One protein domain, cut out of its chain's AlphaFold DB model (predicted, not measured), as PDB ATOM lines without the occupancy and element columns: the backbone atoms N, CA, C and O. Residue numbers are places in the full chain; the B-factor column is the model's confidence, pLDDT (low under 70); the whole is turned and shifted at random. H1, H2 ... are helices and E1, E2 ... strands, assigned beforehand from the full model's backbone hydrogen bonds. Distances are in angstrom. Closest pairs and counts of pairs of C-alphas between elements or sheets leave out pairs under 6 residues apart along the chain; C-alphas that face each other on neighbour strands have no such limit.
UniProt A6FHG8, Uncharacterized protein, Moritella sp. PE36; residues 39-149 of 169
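This is residues 39 to 149 of the 169 residues of an uncharacterized protein of Moritella sp. PE36 (UniProt A6FHG8). A long helix, H2, runs past a small, strongly twisted four-stranded sheet, which it only grazes, and the short helix H3 packs on the later part of H2. At one end of the long axis H1 lies off the sheet; at the other the hairpin E2 and E3 reaches away from E4, and its tip, residues 90 to 95, sticks out. The printed part has 111 residues, with three named helices and six named strands in the order E1 H1 H2 E2 E3 H3 E4 E5 E6, a mixed class of helices and strands. The larger sheet runs E1, E6, E5, E4, all antiparallel. The whole is only just compact, close to loose, with a radius of gyration of the C-alphas of 15.5 A and spans of 45 by 30 by 28 A.

E1, residues 39 to 41, is an edge strand and the antiparallel neighbour of E6, residues 140 to 145, with N 40 and O 141 2.9 A apart, within hydrogen-bond range. E6 pairs antiparallel with E5, residues 131 to 135, where N 134 and O 142 are 2.8 A apart. E5 pairs antiparallel with E4, residues 123 to 126, the other edge strand, where N 124 and O 133 are 2.9 A apart. E4, E5 and E6 form a meander, each strand the antiparallel neighbour of the one before. H1, residues 49 to 57, is not on this sheet and is apart from H2, residues 61 to 81. H2 only grazes the sheet, with its residues 67 to 79. With residues 72 to 80 alone it touches H3, residues 104 to 112; the closest C-alphas, of Met 76 and Asn 108, are 7.0 A apart. H2 and H3 run opposite ways at a tilt of 37 degrees, only just steep. H3 grazes the sheet with residues 107 to 111. E2, residues 85 to 90, and E3, residues 95 to 100, form an antiparallel hairpin, with N 88 and O 97 2.9 A apart. The closest C-alphas of E2 and E4, of Asn 86 and Val 124, are 4.9 A apart. In H2 and H3 every O i to N i+4 pair is within hydrogen-bond range; in H1 2 of 5 are, and 1 of 6 O i to N i+3 pairs.

E1 begins at C-alpha 39, (364.645, 189.537, 250.458). H2 measures 30.3 A from C-alpha 61, (368.719, 167.418, 243.748), to C-alpha 81; E3 measures 16.7 A, and E2 and E6 16.1 A each. E6 ends at C-alpha 145, (358.902, 198.328, 248.711).

The C-alphas of Gly 60 and Asn 93, the two farthest apart, are 46.9 A apart. The printed part has no cut and no long link. The mean pLDDT of the printed part is 87.0; residues 113 to 120, in the link from H3 to E4, are under 70.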
ATOM      1  N   PHE A  39     364.355 190.823 251.055       94.75
ATOM      2  CA  PHE A  39     364.645 189.537 250.458       94.75
ATOM      3  C   PHE A  39     363.803 188.488 251.148       94.75
ATOM      4  O   PHE A  39     363.691 188.506 252.372       94.75
ATOM      5  N   VAL A  40     363.204 187.602 250.360       96.00
ATOM      6  CA  VAL A  40     362.571 186.386 250.855       96.00
ATOM      7  C   VAL A  40     363.427 185.204 250.437       96.00
ATOM      8  O   VAL A  40     363.769 185.076 249.263       96.00
ATOM      9  N   SER A  41     363.802 184.365 251.391       95.50
ATOM     10  CA  SER A  41     364.731 183.266 251.147       95.50
ATOM     11  C   SER A  41     364.374 182.043 251.976       95.50
ATOM     12  O   SER A  41     363.706 182.135 253.008       95.50
ATOM     13  N   VAL A  42     364.872 180.891 251.539       94.12
ATOM     14  CA  VAL A  42     364.918 179.670 252.354       94.12
ATOM     15  C   VAL A  42     365.943 179.772 253.497       94.12
ATOM     16  O   VAL A  42     365.943 178.928 254.393       94.12
ATOM     17  N   PHE A  43     366.806 180.795 253.485       94.69
ATOM     18  CA  PHE A  43     367.827 181.048 254.502       94.69
ATOM     19  C   PHE A  43     367.469 182.236 255.402       94.69
ATOM     20  O   PHE A  43     366.927 183.239 254.937       94.69
ATOM     21  N   ASP A  44     367.827 182.150 256.685       92.50
ATOM     22  CA  ASP A  44     367.641 183.219 257.679       92.50
ATOM     23  C   ASP A  44     368.727 184.305 257.553       92.50
ATOM     24  O   ASP A  44     369.558 184.505 258.439       92.50
ATOM     25  N   GLY A  45     368.759 184.960 256.390       92.50
ATOM     26  CA  GLY A  45     369.730 185.993 256.032       92.50
ATOM     27  C   GLY A  45     370.776 185.548 255.011       92.50
ATOM     28  O   GLY A  45     370.734 184.447 254.460       92.50
ATOM     29  N   TRP A  46     371.726 186.444 254.747       92.50
ATOM     30  CA  TRP A  46     372.805 186.203 253.794       92.50
ATOM     31  C   TRP A  46     373.745 185.091 254.260       92.50
ATOM     32  O   TRP A  46     374.205 185.077 255.404       92.50
ATOM     33  N   LEU A  47     374.078 184.182 253.343       90.88
ATOM     34  CA  LEU A  47     374.996 183.090 253.631       90.88
ATOM     35  C   LEU A  47     376.430 183.599 253.778       90.88
ATOM     36  O   LEU A  47     376.940 184.359 252.952       90.88
ATOM     37  N   CYS A  48     377.121 183.109 254.807       91.50
ATOM     38  CA  CYS A  48     378.567 183.240 254.873       91.50
ATOM     39  C   CYS A  48     379.234 182.353 253.810       91.50
ATOM     40  O   CYS A  48     378.622 181.442 253.244       91.50
ATOM     41  N   ARG A  49     380.524 182.586 253.553       89.06
ATOM     42  CA  ARG A  49     381.271 181.823 252.545       89.06
ATOM     43  C   ARG A  49     381.246 180.321 252.828       89.06
ATOM     44  O   ARG A  49     381.144 179.524 251.899       89.06
ATOM     45  N   GLU A  50     381.367 179.925 254.090       88.62
ATOM     46  CA  GLU A  50     381.360 178.523 254.501       88.62
ATOM     47  C   GLU A  50     380.004 177.855 254.243       88.62
ATOM     48  O   GLU A  50     379.964 176.700 253.808       88.62
ATOM     49  N   ASP A  51     378.908 178.573 254.489       90.31
ATOM     50  CA  ASP A  51     377.551 178.061 254.303       90.31
ATOM     51  C   ASP A  51     377.139 178.061 252.834       90.31
ATOM     52  O   ASP A  51     376.500 177.110 252.394       90.31
ATOM     53  N   TYR A  52     377.601 179.033 252.045       89.12
ATOM     54  CA  TYR A  52     377.390 179.086 250.597       89.12
ATOM     55  C   TYR A  52     377.770 177.762 249.911       89.12
ATOM     56  O   TYR A  52     376.965 177.141 249.214       89.12
ATOM     57  N   TYR A  53     378.981 177.249 250.157       86.94
ATOM     58  CA  TYR A  53     379.421 175.999 249.522       86.94
ATOM     59  C   TYR A  53     378.619 174.777 249.977       86.94
ATOM     60  O   TYR A  53     378.397 173.848 249.193       86.94
ATOM     61  N   LYS A  54     378.196 174.754 251.242       87.75
ATOM     62  CA  LYS A  54     377.436 173.631 251.801       87.75
ATOM     63  C   LYS A  54     375.994 173.632 251.311       87.75
ATOM     64  O   LYS A  54     375.474 172.572 250.981       87.75
ATOM     65  N   LEU A  55     375.368 174.805 251.284       88.12
ATOM     66  CA  LEU A  55     373.931 174.960 251.099       88.12
ATOM     67  C   LEU A  55     373.532 175.228 249.652       88.12
ATOM     68  O   LEU A  55     372.414 174.865 249.305       88.12
ATOM     69  N   LEU A  56     374.409 175.800 248.821       86.94
ATOM     70  CA  LEU A  56     374.113 176.102 247.413       86.94
ATOM     71  C   LEU A  56     374.926 175.240 246.441       86.94
ATOM     72  O   LEU A  56     374.384 174.722 245.473       86.94
ATOM     73  N   VAL A  57     376.223 175.026 246.696       85.00
ATOM     74  CA  VAL A  57     377.085 174.290 245.743       85.00
ATOM     75  C   VAL A  57     376.963 172.772 245.891       85.00
ATOM     76  O   VAL A  57     376.975 172.046 244.900       85.00
ATOM     77  N   SER A  58     376.853 172.278 247.125       85.19
ATOM     78  CA  SER A  58     376.839 170.836 247.432       85.19
ATOM     79  C   SER A  58     375.432 170.285 247.691       85.19
ATOM     80  O   SER A  58     375.286 169.208 248.271       85.19
ATOM     81  N   VAL A  59     374.394 171.031 247.300       86.94
ATOM     82  CA  VAL A  59     372.997 170.678 247.561       86.94
ATOM     83  C   VAL A  59     372.560 169.479 246.714       86.94
ATOM     84  O   VAL A  59     372.855 169.371 245.522       86.94
ATOM     85  N   GLY A  60     371.858 168.536 247.341       88.56
ATOM     86  CA  GLY A  60     371.266 167.403 246.637       88.56
ATOM     87  C   GLY A  60     370.093 167.841 245.759       88.56
ATOM     88  O   GLY A  60     369.377 168.781 246.089       88.56
ATOM     89  N   LYS A  61     369.840 167.117 244.662       88.12
ATOM     90  CA  LYS A  61     368.719 167.418 243.748       88.12
ATOM     91  C   LYS A  61     367.357 167.438 244.447       88.12
ATOM     92  O   LYS A  61     366.524 168.267 244.113       88.12
ATOM     93  N   GLU A  62     367.142 166.524 245.389       91.25
ATOM     94  CA  GLU A  62     365.895 166.429 246.156       91.25
ATOM     95  C   GLU A  62     365.677 167.667 247.033       91.25
ATOM     96  O   GLU A  62     364.599 168.254 247.016       91.25
ATOM     97  N   GLU A  63     366.725 168.115 247.725       90.62
ATOM     98  CA  GLU A  63     366.686 169.324 248.548       90.62
ATOM     99  C   GLU A  63     366.449 170.574 247.688       90.62
ATOM    100  O   GLU A  63     365.570 171.374 248.004       90.62
ATOM    101  N   GLN A  64     367.141 170.709 246.551       89.00
ATOM    102  CA  GLN A  64     366.896 171.819 245.622       89.00
ATOM    103  C   GLN A  64     365.459 171.801 245.079       89.00
ATOM    104  O   GLN A  64     364.808 172.837 244.983       89.00
ATOM    105  N   GLN A  65     364.925 170.620 244.751       88.38
ATOM    106  CA  GLN A  65     363.546 170.484 244.291       88.38
ATOM    107  C   GLN A  65     362.538 170.880 245.381       88.38
ATOM    108  O   GLN A  65     361.531 171.524 245.077       88.38
ATOM    109  N   ASN A  66     362.803 170.527 246.640       90.88
ATOM    110  CA  ASN A  66     361.981 170.943 247.772       90.88
ATOM    111  C   ASN A  66     361.982 172.473 247.927       90.88
ATOM    112  O   ASN A  66     360.917 173.081 248.006       90.88
ATOM    113  N   ARG A  67     363.155 173.113 247.863       91.56
ATOM    114  CA  ARG A  67     363.284 174.580 247.925       91.56
ATOM    115  C   ARG A  67     362.558 175.281 246.785       91.56
ATOM    116  O   ARG A  67     361.751 176.172 247.043       91.56
ATOM    117  N   ASN A  68     362.744 174.810 245.551       89.19
ATOM    118  CA  ASN A  68     362.014 175.315 244.387       89.19
ATOM    119  C   ASN A  68     360.496 175.200 244.594       89.19
ATOM    120  O   ASN A  68     359.755 176.131 244.293       89.19
ATOM    121  N   THR A  69     360.031 174.076 245.151       90.38
ATOM    122  CA  THR A  69     358.605 173.847 245.433       90.38
ATOM    123  C   THR A  69     358.069 174.846 246.456       90.38
ATOM    124  O   THR A  69     356.997 175.413 246.248       90.38
ATOM    125  N   VAL A  70     358.809 175.099 247.539       93.50
ATOM    126  CA  VAL A  70     358.414 176.056 248.582       93.50
ATOM    127  C   VAL A  70     358.392 177.489 248.044       93.50
ATOM    128  O   VAL A  70     357.397 178.191 248.230       93.50
ATOM    129  N   MET A  71     359.440 177.912 247.331       92.88
ATOM    130  CA  MET A  71     359.523 179.250 246.730       92.88
ATOM    131  C   MET A  71     358.417 179.476 245.696       92.88
ATOM    132  O   MET A  71     357.768 180.525 245.679       92.88
ATOM    133  N   HIS A  72     358.135 178.467 244.872       91.88
ATOM    134  CA  HIS A  72     357.042 178.521 243.913       91.88
ATOM    135  C   HIS A  72     355.670 178.572 244.605       91.88
ATOM    136  O   HIS A  72     354.819 179.378 244.232       91.88
ATOM    137  N   ALA A  73     355.453 177.780 245.660       93.56
ATOM    138  CA  ALA A  73     354.211 177.815 246.429       93.56
ATOM    139  C   ALA A  73     353.982 179.180 247.103       93.56
ATOM    140  O   ALA A  73     352.857 179.685 247.091       93.56
ATOM    141  N   PHE A  74     355.040 179.807 247.627       95.81
ATOM    142  CA  PHE A  74     354.996 181.178 248.134       95.81
ATOM    143  C   PHE A  74     354.605 182.175 247.032       95.81
ATOM    144  O   PHE A  74     353.651 182.935 247.204       95.81
ATOM    145  N   SER A  75     355.264 182.125 245.874       94.88
ATOM    146  CA  SER A  75     354.934 182.946 244.702       94.88
ATOM    147  C   SER A  75     353.472 182.802 244.268       94.88
ATOM    148  O   SER A  75     352.774 183.799 244.075       94.88
ATOM    149  N   MET A  76     352.973 181.568 244.189       94.81
ATOM    150  CA  MET A  76     351.582 181.301 243.824       94.81
ATOM    151  C   MET A  76     350.594 181.733 244.907       94.81
ATOM    152  O   MET A  76     349.454 182.068 244.594       94.81
ATOM    153  N   SER A  77     350.998 181.778 246.177       96.06
ATOM    154  CA  SER A  77     350.155 182.336 247.239       96.06
ATOM    155  C   SER A  77     349.875 183.822 247.014       96.06
ATOM    156  O   SER A  77     348.724 184.245 247.104       96.06
ATOM    157  N   LEU A  78     350.896 184.581 246.598       96.31
ATOM    158  CA  LEU A  78     350.757 185.997 246.266       96.31
ATOM    159  C   LEU A  78     349.849 186.188 245.052       96.31
ATOM    160  O   LEU A  78     348.956 187.025 245.090       96.31
ATOM    161  N   ALA A  79     350.024 185.368 244.013       94.88
ATOM    162  CA  ALA A  79     349.188 185.392 242.813       94.88
ATOM    163  C   ALA A  79     347.701 185.100 243.073       94.88
ATOM    164  O   ALA A  79     346.839 185.568 242.333       94.88
ATOM    165  N   ASN A  80     347.398 184.294 244.093       94.81
ATOM    166  CA  ASN A  80     346.021 183.969 244.463       94.81
ATOM    167  C   ASN A  80     345.366 185.053 245.334       94.81
ATOM    168  O   ASN A  80     344.140 185.149 245.358       94.81
ATOM    169  N   GLU A  81     346.159 185.833 246.070       95.44
ATOM    170  CA  GLU A  81     345.664 186.844 247.013       95.44
ATOM    171  C   GLU A  81     345.660 188.264 246.423       95.44
ATOM    172  O   GLU A  81     344.805 189.072 246.788       95.44
ATOM    173  N   TYR A  82     346.569 188.562 245.491       95.81
ATOM    174  CA  TYR A  82     346.803 189.906 244.964       95.81
ATOM    175  C   TYR A  82     346.783 189.953 243.435       95.81
ATOM    176  O   TYR A  82     347.118 188.982 242.754       95.81
ATOM    177  N   GLU A  83     346.446 191.120 242.879       94.50
ATOM    178  CA  GLU A  83     346.675 191.385 241.463       94.50
ATOM    179  C   GLU A  83     348.181 191.442 241.168       94.50
ATOM    180  O   GLU A  83     348.915 192.253 241.730       94.50
ATOM    181  N   LEU A  84     348.635 190.608 240.229       95.12
ATOM    182  CA  LEU A  84     349.978 190.700 239.664       95.12
ATOM    183  C   LEU A  84     349.923 191.372 238.297       95.12
ATOM    184  O   LEU A  84     349.107 191.020 237.440       95.12
ATOM    185  N   LEU A  85     350.821 192.328 238.079       94.12
ATOM    186  CA  LEU A  85     351.003 192.978 236.788       94.12
ATOM    187  C   LEU A  85     352.395 192.678 236.250       94.12
ATOM    188  O   LEU A  85     353.393 192.921 236.921       94.12
ATOM    189  N   ASN A  86     352.468 192.228 235.004       91.56
ATOM    190  CA  ASN A  86     353.704 192.322 234.240       91.56
ATOM    191  C   ASN A  86     353.876 193.777 233.765       91.56
ATOM    192  O   ASN A  86     352.893 194.514 233.616       91.56
ATOM    193  N   PHE A  87     355.104 194.221 233.532       89.94
ATOM    194  CA  PHE A  87     355.373 195.570 233.057       89.94
ATOM    195  C   PHE A  87     356.564 195.626 232.102       89.94
ATOM    196  O   PHE A  87     357.410 194.742 232.078       89.94
ATOM    197  N   ASN A  88     356.621 196.685 231.298       87.94
ATOM    198  CA  ASN A  88     357.777 197.034 230.478       87.94
ATOM    199  C   ASN A  88     358.115 198.511 230.674       87.94
ATOM    200  O   ASN A  88     357.209 199.332 230.828       87.94
ATOM    201  N   CYS A  89     359.400 198.842 230.609       85.69
ATOM    202  CA  CYS A  89     359.885 200.217 230.679       85.69
ATOM    203  C   CYS A  89     360.165 200.757 229.276       85.69
ATOM    204  O   CYS A  89     360.884 200.128 228.498       85.69
ATOM    205  N   ASP A  90     359.662 201.948 228.978       85.56
ATOM    206  CA  ASP A  90     360.138 202.769 227.872       85.56
ATOM    207  C   ASP A  90     360.919 203.954 228.431       85.56
ATOM    208  O   ASP A  90     360.374 205.011 228.756       85.56
ATOM    209  N   TYR A  91     362.232 203.758 228.531       81.50
ATOM    210  CA  TYR A  91     363.163 204.771 229.016       81.50
ATOM    211  C   TYR A  91     363.240 206.004 228.107       81.50
ATOM    212  O   TYR A  91     363.619 207.071 228.577       81.50
ATOM    213  N   SER A  92     362.871 205.891 226.824       83.88
ATOM    214  CA  SER A  92     362.915 207.034 225.902       83.88
ATOM    215  C   SER A  92     361.803 208.032 226.207       83.88
ATOM    216  O   SER A  92     362.005 209.238 226.086       83.88
ATOM    217  N   ASN A  93     360.639 207.522 226.618       82.62
ATOM    218  CA  ASN A  93     359.475 208.332 226.974       82.62
ATOM    219  C   ASN A  93     359.274 208.478 228.488       82.62
ATOM    220  O   ASN A  93     358.379 209.205 228.908       82.62
ATOM    221  N   ASN A  94     360.118 207.835 229.300       82.94
ATOM    222  CA  ASN A  94     359.979 207.761 230.753       82.94
ATOM    223  C   ASN A  94     358.589 207.245 231.172       82.94
ATOM    224  O   ASN A  94     357.928 207.830 232.030       82.94
ATOM    225  N   GLU A  95     358.142 206.156 230.540       84.56
ATOM    226  CA  GLU A  95     356.828 205.554 230.784       84.56
ATOM    227  C   GLU A  95     356.931 204.057 231.103       84.56
ATOM    228  O   GLU A  95     357.777 203.331 230.577       84.56
ATOM    229  N   LEU A  96     356.016 203.584 231.952       87.88
ATOM    230  CA  LEU A  96     355.794 202.173 232.240       87.88
ATOM    231  C   LEU A  96     354.523 201.678 231.549       87.88
ATOM    232  O   LEU A  96     353.440 202.261 231.670       87.88
ATOM    233  N   PHE A  97     354.641 200.534 230.886       88.56
ATOM    234  CA  PHE A  97     353.525 199.819 230.283       88.56
ATOM    235  C   PHE A  97     353.159 198.616 231.124       88.56
ATOM    236  O   PHE A  97     353.933 197.673 231.228       88.56
ATOM    237  N   PHE A  98     351.948 198.622 231.668       89.88
ATOM    238  CA  PHE A  98     351.453 197.545 232.515       89.88
ATOM    239  C   PHE A  98     350.651 196.528 231.715       89.88
ATOM    240  O   PHE A  98     349.974 196.858 230.731       89.88
ATOM    241  N   LYS A  99     350.688 195.286 232.182       89.00
ATOM    242  CA  LYS A  99     349.963 194.166 231.615       89.00
ATOM    243  C   LYS A  99     349.356 193.287 232.700       89.00
ATOM    244  O   LYS A  99     350.046 192.886 233.627       89.00
ATOM    245  N   ARG A 100     348.073 192.968 232.550       90.62
ATOM    246  CA  ARG A 100     347.380 191.987 233.384       90.62
ATOM    247  C   ARG A 100     347.566 190.609 232.773       90.62
ATOM    248  O   ARG A 100     347.528 190.487 231.547       90.62
ATOM    249  N   PHE A 101     347.731 189.616 233.630       89.75
ATOM    250  CA  PHE A 101     347.595 188.219 233.243       89.75
ATOM    251  C   PHE A 101     346.109 187.897 233.039       89.75
ATOM    252  O   PHE A 101     345.251 188.411 233.759       89.75
ATOM    253  N   GLU A 102     345.795 187.086 232.035       88.56
ATOM    254  CA  GLU A 102     344.422 186.702 231.694       88.56
ATOM    255  C   GLU A 102     343.918 185.535 232.553       88.56
ATOM    256  O   GLU A 102     342.706 185.360 232.701       88.56
ATOM    257  N   SER A 103     344.824 184.755 233.151       90.88
ATOM    258  CA  SER A 103     344.463 183.666 234.056       90.88
ATOM    259  C   SER A 103     345.568 183.324 235.059       90.88
ATOM    260  O   SER A 103     346.727 183.722 234.907       90.88
ATOM    261  N   ILE A 104     345.207 182.544 236.083       91.56
ATOM    262  CA  ILE A 104     346.168 182.012 237.056       91.56
ATOM    263  C   ILE A 104     347.167 181.056 236.396       91.56
ATOM    264  O   ILE A 104     348.307 180.973 236.832       91.56
ATOM    265  N   GLU A 105     346.782 180.372 235.315       91.62
ATOM    266  CA  GLU A 105     347.681 179.529 234.529       91.62
ATOM    267  C   GLU A 105     348.748 180.352 233.801       91.62
ATOM    268  O   GLU A 105     349.889 179.907 233.736       91.62
ATOM    269  N   GLU A 106     348.419 181.545 233.287       90.12
ATOM    270  CA  GLU A 106     349.410 182.446 232.676       90.12
ATOM    271  C   GLU A 106     350.399 182.964 233.726       90.12
ATOM    272  O   GLU A 106     351.606 182.972 233.484       90.12
ATOM    273  N   ILE A 107     349.902 183.326 234.917       92.25
ATOM    274  CA  ILE A 107     350.755 183.695 236.055       92.25
ATOM    275  C   ILE A 107     351.661 182.525 236.425       92.25
ATOM    276  O   ILE A 107     352.874 182.689 236.525       92.25
ATOM    277  N   ASN A 108     351.078 181.337 236.588       90.25
ATOM    278  CA  ASN A 108     351.810 180.137 236.947       90.25
ATOM    279  C   ASN A 108     352.903 179.848 235.919       90.25
ATOM    280  O   ASN A 108     354.038 179.622 236.303       90.25
ATOM    281  N   GLN A 109     352.602 179.916 234.621       88.00
ATOM    282  CA  GLN A 109     353.604 179.762 233.567       88.00
ATOM    283  C   GLN A 109     354.698 180.822 233.682       88.00
ATOM    284  O   GLN A 109     355.865 180.460 233.703       88.00
ATOM    285  N   HIS A 110     354.341 182.102 233.820       87.31
ATOM    286  CA  HIS A 110     355.311 183.189 233.951       87.31
ATOM    287  C   HIS A 110     356.241 183.009 235.160       87.31
ATOM    288  O   HIS A 110     357.440 183.218 235.039       87.31
ATOM    289  N   MET A 111     355.697 182.568 236.296       87.19
ATOM    290  CA  MET A 111     356.431 182.368 237.550       87.19
ATOM    291  C   MET A 111     357.033 180.959 237.703       87.19
ATOM    292  O   MET A 111     357.704 180.687 238.696       87.19
ATOM    293  N   SER A 112     356.768 180.049 236.758       77.75
ATOM    294  CA  SER A 112     357.346 178.695 236.699       77.75
ATOM    295  C   SER A 112     358.527 178.595 235.740       77.75
ATOM    296  O   SER A 112     359.200 177.563 235.728       77.75
ATOM    297  N   ILE A 113     358.746 179.599 234.880       58.59
ATOM    298  CA  ILE A 113     359.880 179.611 233.954       58.59
ATOM    299  C   ILE A 113     361.163 179.690 234.791       58.59
ATOM    300  O   ILE A 113     361.558 180.757 235.228       58.59
ATOM    301  N   GLN A 114     361.806 178.542 234.986       60.31
ATOM    302  CA  GLN A 114     363.248 178.456 235.211       60.31
ATOM    303  C   GLN A 114     363.874 178.110 233.867       60.31
ATOM    304  O   GLN A 114     363.448 177.124 233.247       60.31
ATOM    305  N   PRO A 115     364.838 178.897 233.361       46.56
ATOM    306  CA  PRO A 115     366.117 178.251 233.079       46.56
ATOM    307  C   PRO A 115     367.349 179.179 233.055       46.56
ATOM    308  O   PRO A 115     367.378 180.201 232.378       46.56
ATOM    309  N   THR A 116     368.460 178.619 233.544       38.69
ATOM    310  CA  THR A 116     369.856 178.969 233.201       38.69
ATOM    311  C   THR A 116     370.311 180.390 233.541       38.69
ATOM    312  O   THR A 116     370.096 181.314 232.774       38.69
ATOM    313  N   TYR A 117     371.102 180.481 234.616       36.06
ATOM    314  CA  TYR A 117     372.194 181.440 234.830       36.06
ATOM    315  C   TYR A 117     371.999 182.844 234.219       36.06
ATOM    316  O   TYR A 117     372.430 183.096 233.093       36.06
ATOM    317  N   GLY A 118     371.509 183.786 235.032       42.44
ATOM    318  CA  GLY A 118     371.878 185.202 234.904       42.44
ATOM    319  C   GLY A 118     370.831 186.177 234.358       42.44
ATOM    320  O   GLY A 118     371.179 187.339 234.152       42.44
ATOM    321  N   GLU A 119     369.576 185.771 234.153       47.59
ATOM    322  CA  GLU A 119     368.466 186.696 233.874       47.59
ATOM    323  C   GLU A 119     367.380 186.537 234.949       47.59
ATOM    324  O   GLU A 119     366.993 185.418 235.269       47.59
ATOM    325  N   PHE A 120     366.912 187.654 235.523       53.09
ATOM    326  CA  PHE A 120     365.845 187.687 236.532       53.09
ATOM    327  C   PHE A 120     364.639 186.858 236.056       53.09
ATOM    328  O   PHE A 120     363.961 187.256 235.107       53.09
ATOM    329  N   GLU A 121     364.386 185.705 236.690       75.12
ATOM    330  CA  GLU A 121     363.507 184.663 236.128       75.12
ATOM    331  C   GLU A 121     362.040 185.124 235.981       75.12
ATOM    332  O   GLU A 121     361.341 184.711 235.058       75.12
ATOM    333  N   PHE A 122     361.592 186.075 236.805       86.94
ATOM    334  CA  PHE A 122     360.420 186.904 236.528       86.94
ATOM    335  C   PHE A 122     360.471 188.218 237.313       86.94
ATOM    336  O   PHE A 122     361.180 188.362 238.312       86.94
ATOM    337  N   SER A 123     359.659 189.179 236.880       90.56
ATOM    338  CA  SER A 123     359.513 190.478 237.527       90.56
ATOM    339  C   SER A 123     358.077 190.971 237.364       90.56
ATOM    340  O   SER A 123     357.605 191.168 236.245       90.56
ATOM    341  N   VAL A 124     357.383 191.177 238.482       93.88
ATOM    342  CA  VAL A 124     355.971 191.579 238.513       93.88
ATOM    343  C   VAL A 124     355.726 192.659 239.561       93.88
ATOM    344  O   VAL A 124     356.467 192.800 240.531       93.88
ATOM    345  N   LEU A 125     354.664 193.432 239.376       94.75
ATOM    346  CA  LEU A 125     354.208 194.437 240.331       94.75
ATOM    347  C   LEU A 125     352.998 193.917 241.095       94.75
ATOM    348  O   LEU A 125     352.154 193.233 240.514       94.75
ATOM    349  N   ILE A 126     352.899 194.308 242.363       95.44
ATOM    350  CA  ILE A 126     351.777 194.010 243.256       95.44
ATOM    351  C   ILE A 126     351.186 195.347 243.729       95.44
ATOM    352  O   ILE A 126     351.618 195.884 244.756       95.44
ATOM    353  N   PRO A 127     350.251 195.955 242.970       93.25
ATOM    354  CA  PRO A 127     349.719 197.295 243.242       93.25
ATOM    355  C   PRO A 127     349.222 197.510 244.673       93.25
ATOM    356  O   PRO A 127     349.484 198.561 245.255       93.25
ATOM    357  N   GLU A 128     348.545 196.522 245.252       92.94
ATOM    358  CA  GLU A 128     347.962 196.563 246.596       92.94
ATOM    359  C   GLU A 128     349.017 196.622 247.712       92.94
ATOM    360  O   GLU A 128     348.746 197.127 248.810       92.94
ATOM    361  N   LEU A 129     350.223 196.121 247.428       92.19
ATOM    362  CA  LEU A 129     351.368 196.147 248.336       92.19
ATOM    363  C   LEU A 129     352.382 197.243 247.988       92.19
ATOM    364  O   LEU A 129     353.355 197.395 248.718       92.19
ATOM    365  N   ASP A 130     352.158 198.001 246.910       91.19
ATOM    366  CA  ASP A 130     353.130 198.955 246.362       91.19
ATOM    367  C   ASP A 130     354.532 198.337 246.231       91.19
ATOM    368  O   ASP A 130     355.538 198.874 246.707       91.19
ATOM    369  N   ALA A 131     354.548 197.128 245.662       92.38
ATOM    370  CA  ALA A 131     355.703 196.252 245.651       92.38
ATOM    371  C   ALA A 131     356.096 195.881 244.227       92.38
ATOM    372  O   ALA A 131     355.262 195.464 243.421       92.38
ATOM    373  N   TRP A 132     357.392 195.952 243.954       93.56
ATOM    374  CA  TRP A 132     357.990 195.298 242.801       93.56
ATOM    375  C   TRP A 132     358.652 193.998 243.264       93.56
ATOM    376  O   TRP A 132     359.592 194.027 244.056       93.56
ATOM    377  N   TYR A 133     358.111 192.867 242.813       94.50
ATOM    378  CA  TYR A 133     358.538 191.519 243.168       94.50
ATOM    379  C   TYR A 133     359.381 190.907 242.050       94.50
ATOM    380  O   TYR A 133     358.950 190.841 240.897       94.50
ATOM    381  N   VAL A 134     360.583 190.465 242.401       91.00
ATOM    382  CA  VAL A 134     361.606 190.003 241.466       91.00
ATOM    383  C   VAL A 134     362.131 188.653 241.928       91.00
ATOM    384  O   VAL A 134     362.600 188.529 243.063       91.00
ATOM    385  N   ALA A 135     362.087 187.658 241.045       89.50
ATOM    386  CA  ALA A 135     362.818 186.417 241.257       89.50
ATOM    387  C   ALA A 135     364.322 186.700 241.202       89.50
ATOM    388  O   ALA A 135     364.799 187.370 240.284       89.50
ATOM    389  N   GLY A 136     365.049 186.225 242.205       82.81
ATOM    390  CA  GLY A 136     366.502 186.302 242.252       82.81
ATOM    391  C   GLY A 136     367.128 184.918 242.153       82.81
ATOM    392  O   GLY A 136     366.439 183.917 241.956       82.81
ATOM    393  N   ASP A 137     368.445 184.890 242.301       80.81
ATOM    394  CA  ASP A 137     369.231 183.665 242.316       80.81
ATOM    395  C   ASP A 137     369.337 183.087 243.739       80.81
ATOM    396  O   ASP A 137     368.898 183.689 244.721       80.81
ATOM    397  N   GLU A 138     369.963 181.912 243.857       86.50
ATOM    398  CA  GLU A 138     370.409 181.361 245.146       86.50
ATOM    399  C   GLU A 138     369.275 181.206 246.177       86.50
ATOM    400  O   GLU A 138     369.395 181.591 247.342       86.50
ATOM    401  N   ASP A 139     368.146 180.649 245.728       89.25
ATOM    402  CA  ASP A 139     366.952 180.408 246.545       89.25
ATOM    403  C   ASP A 139     366.406 181.682 247.232       89.25
ATOM    404  O   ASP A 139     365.798 181.613 248.305       89.25
ATOM    405  N   THR A 140     366.631 182.854 246.625       91.75
ATOM    406  CA  THR A 140     366.289 184.159 247.200       91.75
ATOM    407  C   THR A 140     365.576 185.043 246.182       91.75
ATOM    408  O   THR A 140     366.081 185.317 245.102       91.75
ATOM    409  N   HIS A 141     364.392 185.544 246.529       93.62
ATOM    410  CA  HIS A 141     363.689 186.562 245.746       93.62
ATOM    411  C   HIS A 141     363.750 187.914 246.457       93.62
ATOM    412  O   HIS A 141     364.050 187.988 247.649       93.62
ATOM    413  N   SER A 142     363.428 188.994 245.749       93.12
ATOM    414  CA  SER A 142     363.439 190.341 246.317       93.12
ATOM    415  C   SER A 142     362.140 191.106 246.079       93.12
ATOM    416  O   SER A 142     361.464 190.951 245.065       93.12
ATOM    417  N   PHE A 143     361.807 191.954 247.043       93.75
ATOM    418  CA  PHE A 143     360.741 192.937 247.006       93.75
ATOM    419  C   PHE A 143     361.353 194.320 247.157       93.75
ATOM    420  O   PHE A 143     362.026 194.618 248.146       93.75
ATOM    421  N   ILE A 144     361.076 195.188 246.199       91.69
ATOM    422  CA  ILE A 144     361.341 196.614 246.316       91.69
ATOM    423  C   ILE A 144     360.047 197.259 246.801       91.69
ATOM    424  O   ILE A 144     359.053 197.279 246.073       91.69
ATOM    425  N   LEU A 145     360.063 197.741 248.046       88.00
ATOM    426  CA  LEU A 145     358.902 198.328 248.711       88.00
ATOM    427  C   LEU A 145     359.106 199.819 248.927       88.00
ATOM    428  O   LEU A 145     360.137 200.258 249.440       88.00
ATOM    429  N   LYS A 146     358.070 200.592 248.619       81.38
ATOM    430  CA  LYS A 146     358.005 202.006 248.996       81.38
ATOM    431  C   LYS A 146     357.390 202.200 250.384       81.38
ATOM    432  O   LYS A 146     357.825 203.071 251.136       81.38
ATOM    433  N   ASP A 147     356.405 201.374 250.736       84.50
ATOM    434  CA  ASP A 147     355.718 201.398 252.028       84.50
ATOM    435  C   ASP A 147     356.198 200.255 252.935       84.50
ATOM    436  O   ASP A 147     355.799 199.098 252.798       84.50
ATOM    437  N   LEU A 148     357.038 200.591 253.919       86.19
ATOM    438  CA  LEU A 148     357.581 199.617 254.869       86.19
ATOM    439  C   LEU A 148     356.519 199.011 255.800       86.19
ATOM    440  O   LEU A 148     356.772 197.970 256.403       86.19
ATOM    441  N   SER A 149     355.318 199.595 255.901       88.06
ATOM    442  CA  SER A 149     354.226 198.977 256.667       88.06
ATOM    443  C   SER A 149     353.754 197.650 256.055       88.06
ATOM    444  O   SER A 149     353.140 196.833 256.740       88.06
TER     445      SER A 149